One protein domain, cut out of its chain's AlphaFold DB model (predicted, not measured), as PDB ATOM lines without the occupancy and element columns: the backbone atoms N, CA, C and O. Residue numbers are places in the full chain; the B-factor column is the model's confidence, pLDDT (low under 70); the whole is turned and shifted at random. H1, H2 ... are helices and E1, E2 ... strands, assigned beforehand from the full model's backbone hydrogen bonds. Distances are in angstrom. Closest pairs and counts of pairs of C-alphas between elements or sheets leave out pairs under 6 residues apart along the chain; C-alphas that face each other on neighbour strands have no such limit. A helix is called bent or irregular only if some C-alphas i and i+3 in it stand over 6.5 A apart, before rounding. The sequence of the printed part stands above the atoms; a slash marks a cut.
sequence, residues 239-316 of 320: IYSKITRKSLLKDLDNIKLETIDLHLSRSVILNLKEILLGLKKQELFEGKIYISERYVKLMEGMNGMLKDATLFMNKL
ATOM      1  N   ILE A 239     147.971 107.029  38.326       95.75
ATOM      2  CA  ILE A 239     148.092 105.816  37.512       95.75
ATOM      3  C   ILE A 239     148.549 106.236  36.123       95.75
ATOM      4  O   ILE A 239     148.019 107.193  35.561       95.75
ATOM      5  N   TYR A 240     149.540 105.545  35.565       95.31
ATOM      6  CA  TYR A 240     149.897 105.732  34.163       95.31
ATOM      7  C   TYR A 240     148.925 104.937  33.291       95.31
ATOM      8  O   TYR A 240     148.806 103.722  33.453       95.31
ATOM      9  N   SER A 241     148.218 105.603  32.381       96.75
ATOM     10  CA  SER A 241     147.339 104.914  31.438       96.75
ATOM     11  C   SER A 241     147.158 105.693  30.143       96.75
ATOM     12  O   SER A 241     147.327 106.913  30.081       96.75
ATOM     13  N   LYS A 242     146.747 104.953  29.116       96.94
ATOM     14  CA  LYS A 242     146.174 105.470  27.877       96.94
ATOM     15  C   LYS A 242     144.674 105.717  28.046       96.94
ATOM     16  O   LYS A 242     143.992 104.950  28.731       96.94
ATOM     17  N   ILE A 243     144.175 106.780  27.425       96.56
ATOM     18  CA  ILE A 243     142.753 107.097  27.272       96.56
ATOM     19  C   ILE A 243     142.545 107.489  25.812       96.56
ATOM     20  O   ILE A 243     143.245 108.371  25.324       96.56
ATOM     21  N   THR A 244     141.580 106.882  25.124       96.44
ATOM     22  CA  THR A 244     141.156 107.318  23.783       96.44
ATOM     23  C   THR A 244     139.826 108.062  23.820       96.44
ATOM     24  O   THR A 244     139.038 107.961  24.765       96.44
ATOM     25  N   ARG A 245     139.505 108.763  22.730       93.94
ATOM     26  CA  ARG A 245     138.198 109.415  22.553       93.94
ATOM     27  C   ARG A 245     137.013 108.443  22.658       93.94
ATOM     28  O   ARG A 245     135.954 108.825  23.150       93.94
ATOM     29  N   LYS A 246     137.185 107.175  22.259       92.94
ATOM     30  CA  LYS A 246     136.141 106.136  22.375       92.94
ATOM     31  C   LYS A 246     135.809 105.825  23.835       92.94
ATOM     32  O   LYS A 246     134.649 105.585  24.159       92.94
ATOM     33  N   SER A 247     136.812 105.897  24.705       89.00
ATOM     34  CA  SER A 247     136.694 105.669  26.146       89.00
ATOM     35  C   SER A 247     135.956 106.791  26.894       89.00
ATOM     36  O   SER A 247     135.522 106.569  28.019       89.00
ATOM     37  N   LEU A 248     135.751 107.958  26.263       86.88
ATOM     38  CA  LEU A 248     134.910 109.057  26.773       86.88
ATOM     39  C   LEU A 248     133.453 109.018  26.294       86.88
ATOM     40  O   LEU A 248     132.585 109.576  26.957       86.88
ATOM     41  N   LEU A 249     133.187 108.459  25.107       79.62
ATOM     42  CA  LEU A 249     131.874 108.562  24.452       79.62
ATOM     43  C   LEU A 249     130.855 107.539  24.961       79.62
ATOM     44  O   LEU A 249     129.658 107.752  24.810       79.62
ATOM     45  N   LYS A 250     131.320 106.428  25.541       80.50
ATOM     46  CA  LYS A 250     130.436 105.360  26.028       80.50
ATOM     47  C   LYS A 250     129.777 105.680  27.366       80.50
ATOM     48  O   LYS A 250     128.731 105.116  27.659       80.50
ATOM     49  N   ASP A 251     130.393 106.548  28.163       85.69
ATOM     50  CA  ASP A 251     129.954 106.859  29.517       85.69
ATOM     51  C   ASP A 251     130.275 108.327  29.838       85.69
ATOM     52  O   ASP A 251     131.429 108.767  29.766       85.69
ATOM     53  N   LEU A 252     129.233 109.110  30.130       88.12
ATOM     54  CA  LEU A 252     129.356 110.540  30.421       88.12
ATOM     55  C   LEU A 252     129.975 110.808  31.794       88.12
ATOM     56  O   LEU A 252     130.576 111.870  31.972       88.12
ATOM     57  N   ASP A 253     129.892 109.854  32.716       92.62
ATOM     58  CA  ASP A 253     130.313 110.027  34.104       92.62
ATOM     59  C   ASP A 253     131.629 109.316  34.404       92.62
ATOM     60  O   ASP A 253     132.367 109.743  35.299       92.62
ATOM     61  N   ASN A 254     131.974 108.286  33.629       95.12
ATOM     62  CA  ASN A 254     133.211 107.528  33.792       95.12
ATOM     63  C   ASN A 254     134.198 107.717  32.629       95.12
ATOM     64  O   ASN A 254     133.878 108.214  31.549       95.12
ATOM     65  N   ILE A 255     135.450 107.344  32.883       95.50
ATOM     66  CA  ILE A 255     136.536 107.243  31.913       95.50
ATOM     67  C   ILE A 255     137.164 105.868  32.063       95.50
ATOM     68  O   ILE A 255     137.535 105.463  33.166       95.50
ATOM     69  N   LYS A 256     137.321 105.171  30.939       96.56
ATOM     70  CA  LYS A 256     138.057 103.914  30.888       96.56
ATOM     71  C   LYS A 256     139.564 104.167  30.769       96.56
ATOM     72  O   LYS A 256     140.015 104.843  29.845       96.56
ATOM     73  N   LEU A 257     140.327 103.598  31.696       96.25
ATOM     74  CA  LEU A 257     141.783 103.549  31.708       96.25
ATOM     75  C   LEU A 257     142.246 102.330  30.907       96.25
ATOM     76  O   LEU A 257     142.250 101.212  31.416       96.25
ATOM     77  N   GLU A 258     142.617 102.526  29.645       95.69
ATOM     78  CA  GLU A 258     142.819 101.421  28.697       95.69
ATOM     79  C   GLU A 258     143.980 100.500  29.057       95.69
ATOM     80  O   GLU A 258     143.914  99.304  28.795       95.69
ATOM     81  N   THR A 259     145.023 101.027  29.701       93.69
ATOM     82  CA  THR A 259     146.205 100.239  30.075       93.69
ATOM     83  C   THR A 259     145.898  99.201  31.155       93.69
ATOM     84  O   THR A 259     146.588  98.189  31.239       93.69
ATOM     85  N   ILE A 260     144.882  99.445  31.986       94.25
ATOM     86  CA  ILE A 260     144.538  98.585  33.127       94.25
ATOM     87  C   ILE A 260     143.073  98.134  33.116       94.25
ATOM     88  O   ILE A 260     142.610  97.587  34.105       94.25
ATOM     89  N   ASP A 261     142.350  98.378  32.022       95.19
ATOM     90  CA  ASP A 261     140.935  98.023  31.840       95.19
ATOM     91  C   ASP A 261     140.006  98.481  32.986       95.19
ATOM     92  O   ASP A 261     139.044  97.805  33.334       95.19
ATOM     93  N   LEU A 262     140.288  99.644  33.587       95.19
ATOM     94  CA  LEU A 262     139.575 100.142  34.771       95.19
ATOM     95  C   LEU A 262     138.680 101.335  34.428       95.19
ATOM     96  O   LEU A 262     139.133 102.281  33.789       95.19
ATOM     97  N   HIS A 263     137.436 101.344  34.901       95.81
ATOM     98  CA  HIS A 263     136.547 102.500  34.782       95.81
ATOM     99  C   HIS A 263     136.631 103.377  36.037       95.81
ATOM    100  O   HIS A 263     136.421 102.902  37.150       95.81
ATOM    101  N   LEU A 264     136.929 104.664  35.859       95.62
ATOM    102  CA  LEU A 264     136.990 105.644  36.941       95.62
ATOM    103  C   LEU A 264     135.986 106.767  36.720       95.62
ATOM    104  O   LEU A 264     135.886 107.299  35.615       95.62
ATOM    105  N   SER A 265     135.316 107.201  37.787       95.44
ATOM    106  CA  SER A 265     134.476 108.396  37.729       95.44
ATOM    107  C   SER A 265     135.313 109.630  37.386       95.44
ATOM    108  O   SER A 265     136.368 109.882  37.971       95.44
ATOM    109  N   ARG A 266     134.805 110.470  36.485       94.75
ATOM    110  CA  ARG A 266     135.411 111.761  36.129       94.75
ATOM    111  C   ARG A 266     135.620 112.657  37.348       94.75
ATOM    112  O   ARG A 266     136.590 113.408  37.393       94.75
ATOM    113  N   SER A 267     134.752 112.537  38.353       92.31
ATOM    114  CA  SER A 267     134.819 113.308  39.600       92.31
ATOM    115  C   SER A 267     136.068 113.022  40.445       92.31
ATOM    116  O   SER A 267     136.479 113.877  41.232       92.31
ATOM    117  N   VAL A 268     136.699 111.850  40.280       94.00
ATOM    118  CA  VAL A 268     137.875 111.453  41.071       94.00
ATOM    119  C   VAL A 268     139.204 111.758  40.379       94.00
ATOM    120  O   VAL A 268     140.252 111.611  41.010       94.00
ATOM    121  N   ILE A 269     139.176 112.202  39.116       93.94
ATOM    122  CA  ILE A 269     140.361 112.506  38.305       93.94
ATOM    123  C   ILE A 269     140.713 113.992  38.439       93.94
ATOM    124  O   ILE A 269     139.965 114.878  38.029       93.94
ATOM    125  N   LEU A 270     141.891 114.279  38.992       89.88
ATOM    126  CA  LEU A 270     142.332 115.637  39.316       89.88
ATOM    127  C   LEU A 270     142.787 116.428  38.084       89.88
ATOM    128  O   LEU A 270     142.570 117.636  38.034       89.88
ATOM    129  N   ASN A 271     143.367 115.763  37.082       91.19
ATOM    130  CA  ASN A 271     143.827 116.383  35.836       91.19
ATOM    131  C   ASN A 271     142.902 116.104  34.638       91.19
ATOM    132  O   ASN A 271     143.344 116.046  33.493       91.19
ATOM    133  N   LEU A 272     141.594 115.974  34.882       92.56
ATOM    134  CA  LEU A 272     140.606 115.675  33.840       92.56
ATOM    135  C   LEU A 272     140.655 116.675  32.672       92.56
ATOM    136  O   LEU A 272     140.596 116.275  31.514       92.56
ATOM    137  N   LYS A 273     140.795 117.976  32.955       89.94
ATOM    138  CA  LYS A 273     140.861 119.015  31.910       89.94
ATOM    139  C   LYS A 273     142.054 118.822  30.968       89.94
ATOM    140  O   LYS A 273     141.893 118.973  29.762       89.94
ATOM    141  N   GLU A 274     143.219 118.470  31.510       88.44
ATOM    142  CA  GLU A 274     144.441 118.206  30.738       88.44
ATOM    143  C   GLU A 274     144.244 117.006  29.805       88.44
ATOM    144  O   GLU A 274     144.506 117.098  28.607       88.44
ATOM    145  N   ILE A 275     143.675 115.921  30.339       93.56
ATOM    146  CA  ILE A 275     143.320 114.718  29.579       93.56
ATOM    147  C   ILE A 275     142.371 115.068  28.425       93.56
ATOM    148  O   ILE A 275     142.616 114.700  27.277       93.56
ATOM    149  N   LEU A 276     141.307 115.831  28.704       92.75
ATOM    150  CA  LEU A 276     140.336 116.256  27.691       92.75
ATOM    151  C   LEU A 276     140.964 117.159  26.618       92.75
ATOM    152  O   LEU A 276     140.612 117.051  25.443       92.75
ATOM    153  N   LEU A 277     141.893 118.042  26.996       88.31
ATOM    154  CA  LEU A 277     142.636 118.880  26.052       88.31
ATOM    155  C   LEU A 277     143.570 118.050  25.165       88.31
ATOM    156  O   LEU A 277     143.611 118.287  23.958       88.31
ATOM    157  N   GLY A 278     144.273 117.065  25.731       87.88
ATOM    158  CA  GLY A 278     145.105 116.129  24.970       87.88
ATOM    159  C   GLY A 278     144.284 115.350  23.941       87.88
ATOM    160  O   GLY A 278     144.618 115.323  22.758       87.88
ATOM    161  N   LEU A 279     143.127 114.840  24.360       93.19
ATOM    162  CA  LEU A 279     142.205 114.095  23.499       93.19
ATOM    163  C   LEU A 279     141.623 114.929  22.356       93.19
ATOM    164  O   LEU A 279     141.420 114.400  21.264       93.19
ATOM    165  N   LYS A 280     141.382 116.229  22.569       90.75
ATOM    166  CA  LYS A 280     140.974 117.142  21.489       90.75
ATOM    167  C   LYS A 280     142.069 117.335  20.437       90.75
ATOM    168  O   LYS A 280     141.735 117.593  19.288       90.75
ATOM    169  N   LYS A 281     143.346 117.240  20.825       87.44
ATOM    170  CA  LYS A 281     144.492 117.477  19.934       87.44
ATOM    171  C   LYS A 281     144.942 116.227  19.179       87.44
ATOM    172  O   LYS A 281     145.302 116.346  18.017       87.44
ATOM    173  N   GLN A 282     144.979 115.066  19.838       86.25
ATOM    174  CA  GLN A 282     145.669 113.871  19.322       86.25
ATOM    175  C   GLN A 282     144.814 112.590  19.345       86.25
ATOM    176  O   GLN A 282     145.354 111.507  19.155       86.25
ATOM    177  N   GLU A 283     143.500 112.681  19.602       92.56
ATOM    178  CA  GLU A 283     142.548 111.555  19.791       92.56
ATOM    179  C   GLU A 283     142.885 110.549  20.915       92.56
ATOM    180  O   GLU A 283     142.030 109.753  21.325       92.56
ATOM    181  N   LEU A 284     144.100 110.634  21.451       94.94
ATOM    182  CA  LEU A 284     144.707 109.809  22.477       94.94
ATOM    183  C   LEU A 284     145.364 110.721  23.522       94.94
ATOM    184  O   LEU A 284     145.997 111.722  23.191       94.94
ATOM    185  N   PHE A 285     145.228 110.347  24.788       95.62
ATOM    186  CA  PHE A 285     146.048 110.844  25.883       95.62
ATOM    187  C   PHE A 285     146.802 109.661  26.483       95.62
ATOM    188  O   PHE A 285     146.199 108.635  26.797       95.62
ATOM    189  N   GLU A 286     148.109 109.807  26.665       96.44
ATOM    190  CA  GLU A 286     148.949 108.825  27.341       96.44
ATOM    191  C   GLU A 286     149.795 109.540  28.391       96.44
ATOM    192  O   GLU A 286     150.585 110.427  28.071       96.44
ATOM    193  N   GLY A 287     149.613 109.175  29.658       94.44
ATOM    194  CA  GLY A 287     150.350 109.818  30.734       94.44
ATOM    195  C   GLY A 287     149.827 109.484  32.121       94.44
ATOM    196  O   GLY A 287     149.074 108.531  32.330       94.44
ATOM    197  N   LYS A 288     150.253 110.293  33.094       94.69
ATOM    198  CA  LYS A 288     149.823 110.174  34.488       94.69
ATOM    199  C   LYS A 288     148.417 110.738  34.660       94.69
ATOM    200  O   LYS A 288     148.141 111.885  34.320       94.69
ATOM    201  N   ILE A 289     147.554 109.931  35.255       95.38
ATOM    202  CA  ILE A 289     146.191 110.284  35.631       95.38
ATOM    203  C   ILE A 289     146.184 110.433  37.141       95.38
ATOM    204  O   ILE A 289     146.349 109.455  37.869       95.38
ATOM    205  N   TYR A 290     146.045 111.667  37.606       93.31
ATOM    206  CA  TYR A 290     146.095 111.986  39.026       93.31
ATOM    207  C   TYR A 290     144.738 111.728  39.671       93.31
ATOM    208  O   TYR A 290     143.713 112.191  39.172       93.31
ATOM    209  N   ILE A 291     144.732 111.012  40.792       94.75
ATOM    210  CA  ILE A 291     143.519 110.538  41.461       94.75
ATOM    211  C   ILE A 291     143.358 111.223  42.818       94.75
ATOM    212  O   ILE A 291     144.332 111.483  43.529       94.75
ATOM    213  N   SER A 292     142.115 111.529  43.189       92.06
ATOM    214  CA  SER A 292     141.800 112.116  44.493       92.06
ATOM    215  C   SER A 292     142.184 111.182  45.649       92.06
ATOM    216  O   SER A 292     141.919 109.981  45.615       92.06
ATOM    217  N   GLU A 293     142.758 111.739  46.720       91.88
ATOM    218  CA  GLU A 293     143.137 110.972  47.919       91.88
ATOM    219  C   GLU A 293     141.938 110.262  48.564       91.88
ATOM    220  O   GLU A 293     142.067 109.134  49.032       91.88
ATOM    221  N   ARG A 294     140.752 110.889  48.542       90.25
ATOM    222  CA  ARG A 294     139.514 110.284  49.056       90.25
ATOM    223  C   ARG A 294     139.197 108.964  48.351       90.25
ATOM    224  O   ARG A 294     138.840 107.998  49.018       90.25
ATOM    225  N   TYR A 295     139.337 108.923  47.027       95.00
ATOM    226  CA  TYR A 295     139.106 107.704  46.255       95.00
ATOM    227  C   TYR A 295     140.172 106.645  46.536       95.00
ATOM    228  O   TYR A 295     139.852 105.473  46.670       95.00
ATOM    229  N   VAL A 296     141.430 107.051  46.706       95.00
ATOM    230  CA  VAL A 296     142.517 106.119  47.034       95.00
ATOM    231  C   VAL A 296     142.284 105.450  48.387       95.00
ATOM    232  O   VAL A 296     142.379 104.233  48.466       95.00
ATOM    233  N   LYS A 297     141.898 106.212  49.420       92.62
ATOM    234  CA  LYS A 297     141.549 105.655  50.741       92.62
ATOM    235  C   LYS A 297     140.377 104.675  50.664       92.62
ATOM    236  O   LYS A 297     140.380 103.661  51.354       92.62
ATOM    237  N   LEU A 298     139.387 104.963  49.816       93.88
ATOM    238  CA  LEU A 298     138.279 104.043  49.559       93.88
ATOM    239  C   LEU A 298     138.783 102.736  48.926       93.88
ATOM    240  O   LEU A 298     138.476 101.664  49.435       93.88
ATOM    241  N   MET A 299     139.588 102.821  47.864       96.00
ATOM    242  CA  MET A 299     140.137 101.643  47.180       96.00
ATOM    243  C   MET A 299     141.076 100.829  48.077       96.00
ATOM    244  O   MET A 299     141.070  99.606  48.009       96.00
ATOM    245  N   GLU A 300     141.837 101.487  48.950       94.75
ATOM    246  CA  GLU A 300     142.674 100.834  49.957       94.75
ATOM    247  C   GLU A 300     141.832 100.006  50.937       94.75
ATOM    248  O   GLU A 300     142.153  98.845  51.178       94.75
ATOM    249  N   GLY A 301     140.708 100.547  51.423       93.50
ATOM    250  CA  GLY A 301     139.777  99.817  52.294       93.50
ATOM    251  C   GLY A 301     139.047  98.654  51.610       93.50
ATOM    252  O   GLY A 301     138.606  97.727  52.282       93.50
ATOM    253  N   MET A 302     138.933  98.681  50.279       94.62
ATOM    254  CA  MET A 302     138.307  97.621  49.474       94.62
ATOM    255  C   MET A 302     139.323  96.627  48.888       94.62
ATOM    256  O   MET A 302     138.934  95.674  48.201       94.62
ATOM    257  N   ASN A 303     140.618  96.840  49.129       92.12
ATOM    258  CA  ASN A 303     141.686  95.999  48.606       92.12
ATOM    259  C   ASN A 303     141.567  94.577  49.178       92.12
ATOM    260  O   ASN A 303     141.501  94.388  50.391       92.12
ATOM    261  N   GLY A 304     141.504  93.575  48.300       89.88
ATOM    262  CA  GLY A 304     141.239  92.181  48.675       89.88
ATOM    263  C   GLY A 304     139.758  91.777  48.698       89.88
ATOM    264  O   GLY A 304     139.478  90.583  48.665       89.88
ATOM    265  N   MET A 305     138.816  92.728  48.674       93.38
ATOM    266  CA  MET A 305     137.378  92.440  48.527       93.38
ATOM    267  C   MET A 305     136.904  92.585  47.079       93.38
ATOM    268  O   MET A 305     136.108  91.778  46.604       93.38
ATOM    269  N   LEU A 306     137.399  93.603  46.366       94.38
ATOM    270  CA  LEU A 306     137.069  93.842  44.961       94.38
ATOM    271  C   LEU A 306     138.291  93.679  44.061       94.38
ATOM    272  O   LEU A 306     139.344  94.267  44.307       94.38
ATOM    273  N   LYS A 307     138.117  92.948  42.955       94.00
ATOM    274  CA  LYS A 307     139.154  92.751  41.931       94.00
ATOM    275  C   LYS A 307     139.699  94.084  41.403       94.00
ATOM    276  O   LYS A 307     140.913  94.246  41.294       94.00
ATOM    277  N   ASP A 308     138.813  95.040  41.144       92.50
ATOM    278  CA  ASP A 308     139.161  96.357  40.601       92.50
ATOM    279  C   ASP A 308     139.939  97.217  41.603       92.50
ATOM    280  O   ASP A 308     140.876  97.916  41.220       92.50
ATOM    281  N   ALA A 309     139.611  97.119  42.897       93.25
ATOM    282  CA  ALA A 309     140.358  97.787  43.960       93.25
ATOM    283  C   ALA A 309     141.783  97.230  44.062       93.25
ATOM    284  O   ALA A 309     142.750  97.994  44.067       93.25
ATOM    285  N   THR A 310     141.929  95.903  44.037       95.44
ATOM    286  CA  THR A 310     143.240  95.239  44.026       95.44
ATOM    287  C   THR A 310     144.064  95.637  42.799       95.44
ATOM    288  O   THR A 310     145.250  95.953  42.913       95.44
ATOM    289  N   LEU A 311     143.444  95.677  41.616       95.50
ATOM    290  CA  LEU A 311     144.105  96.095  40.379       95.50
ATOM    291  C   LEU A 311     144.556  97.562  40.428       95.50
ATOM    292  O   LEU A 311     145.705  97.860  40.095       95.50
ATOM    293  N   PHE A 312     143.681  98.460  40.892       96.12
ATOM    294  CA  PHE A 312     143.978  99.880  41.086       96.12
ATOM    295  C   PHE A 312     145.176 100.074  42.021       96.12
ATOM    296  O   PHE A 312     146.150 100.731  41.649       96.12
ATOM    297  N   MET A 313     145.151  99.450  43.205       96.50
ATOM    298  CA  MET A 313     146.221  99.581  44.201       96.50
ATOM    299  C   MET A 313     147.550  99.005  43.701       96.50
ATOM    300  O   MET A 313     148.609  99.581  43.951       96.50
ATOM    301  N   ASN A 314     147.514  97.920  42.922       96.12
ATOM    302  CA  ASN A 314     148.719  97.325  42.349       96.12
ATOM    303  C   ASN A 314     149.426  98.228  41.332       96.12
ATOM    304  O   ASN A 314     150.649  98.121  41.201       96.12
ATOM    305  N   LYS A 315     148.685  99.101  40.639       96.81
ATOM    306  CA  LYS A 315     149.191 100.014  39.597       96.81
ATOM    307  C   LYS A 315     149.408 101.452  40.083       96.81
ATOM    308  O   LYS A 315     150.030 102.245  39.380       96.81
ATOM    309  N   LEU A 316     148.947 101.780  41.288       96.00
ATOM    310  CA  LEU A 316     149.096 103.099  41.893       96.00
ATOM    311  C   LEU A 316     150.574 103.496  42.030       96.00
ATOM    312  O   LEU A 316     151.370 102.773  42.625       96.00
TER     313      LEU A 316
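What this domain is: This is residues 239 to 316 of the 320 residues of an uncharacterized protein of Candidatus Lokiarchaeota archaeon (UniProt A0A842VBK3). What does this domain look like? It is an elongated body: a bent two-stranded ribbon, E1 and E4, has H2 packed on it, the short hairpin E2 and E3 sits beside E1 with H1 next to E2, and H3 and H4 form the end farther from H2. What is it made of? The printed part has 78 residues with four named helices and four named strands, in the order E1 H1 E2 E3 H2 E4 H3 H4, in two antiparallel sheets, E1 - E4 and E2 - E3; the class is mixed. How large is it? It is compact, with a radius of gyration of the C-alphas of 12.2 A, and spans 38 by 21 by 20 A.

How they stand to each other: How do the ribbon's strands pair? E1, residues 239 to 244, and E4, residues 284 to 291, are antiparallel at 142 degrees, with N 243 and O 285 within hydrogen-bond range at 2.8 A. E4 bends by 71 degrees at residue 287. What is near them? H2, residues 272 to 282, comes closest to E4 at the C-alphas of Gly 278 and Phe 285, 5.4 A. E2, residues 254 to 257, comes closest to E1 at the C-alphas of Leu 257 and Ser 241, 5.7 A. E2 and E3, residues 262 to 265, form an antiparallel hairpin, with N 257 and O 262 at 2.7 A, within hydrogen-bond range. How do the helices stand? H3, residues 293 to 301, and H4, residues 307 to 315, touch at a steep tilt of 59 degrees, opposite ways; their closest C-alphas, Met 299 and Ala 309, are 5.0 A apart. H1, residues 245 to 249, is close to H2 but not clearly touching, the C-alphas of Arg 245 and Leu 279 being 6.2 A apart. In H1, H2, H3 and H4 every O i to N i+4 pair is within hydrogen-bond range.

Where its parts are: Where does E1 begin? C-alpha 239 is at (148.092, 105.816, 37.512). Where does H4 end? C-alpha 315 is at (149.191, 100.014, 39.597). How long are the longer elements? E4 measures 19.0 A, E1 and H2 15.5 A each, from first to last C-alpha.

The domain as a whole: How far apart are the extremes? The two C-alphas farthest apart, Lys 281 and Met 305, are 38.7 A apart, while those of the first and last printed residues are 5.3 A apart. Is it unbroken and confident? The printed part has no cut and no long link, and no printed residue is under 70 in pLDDT.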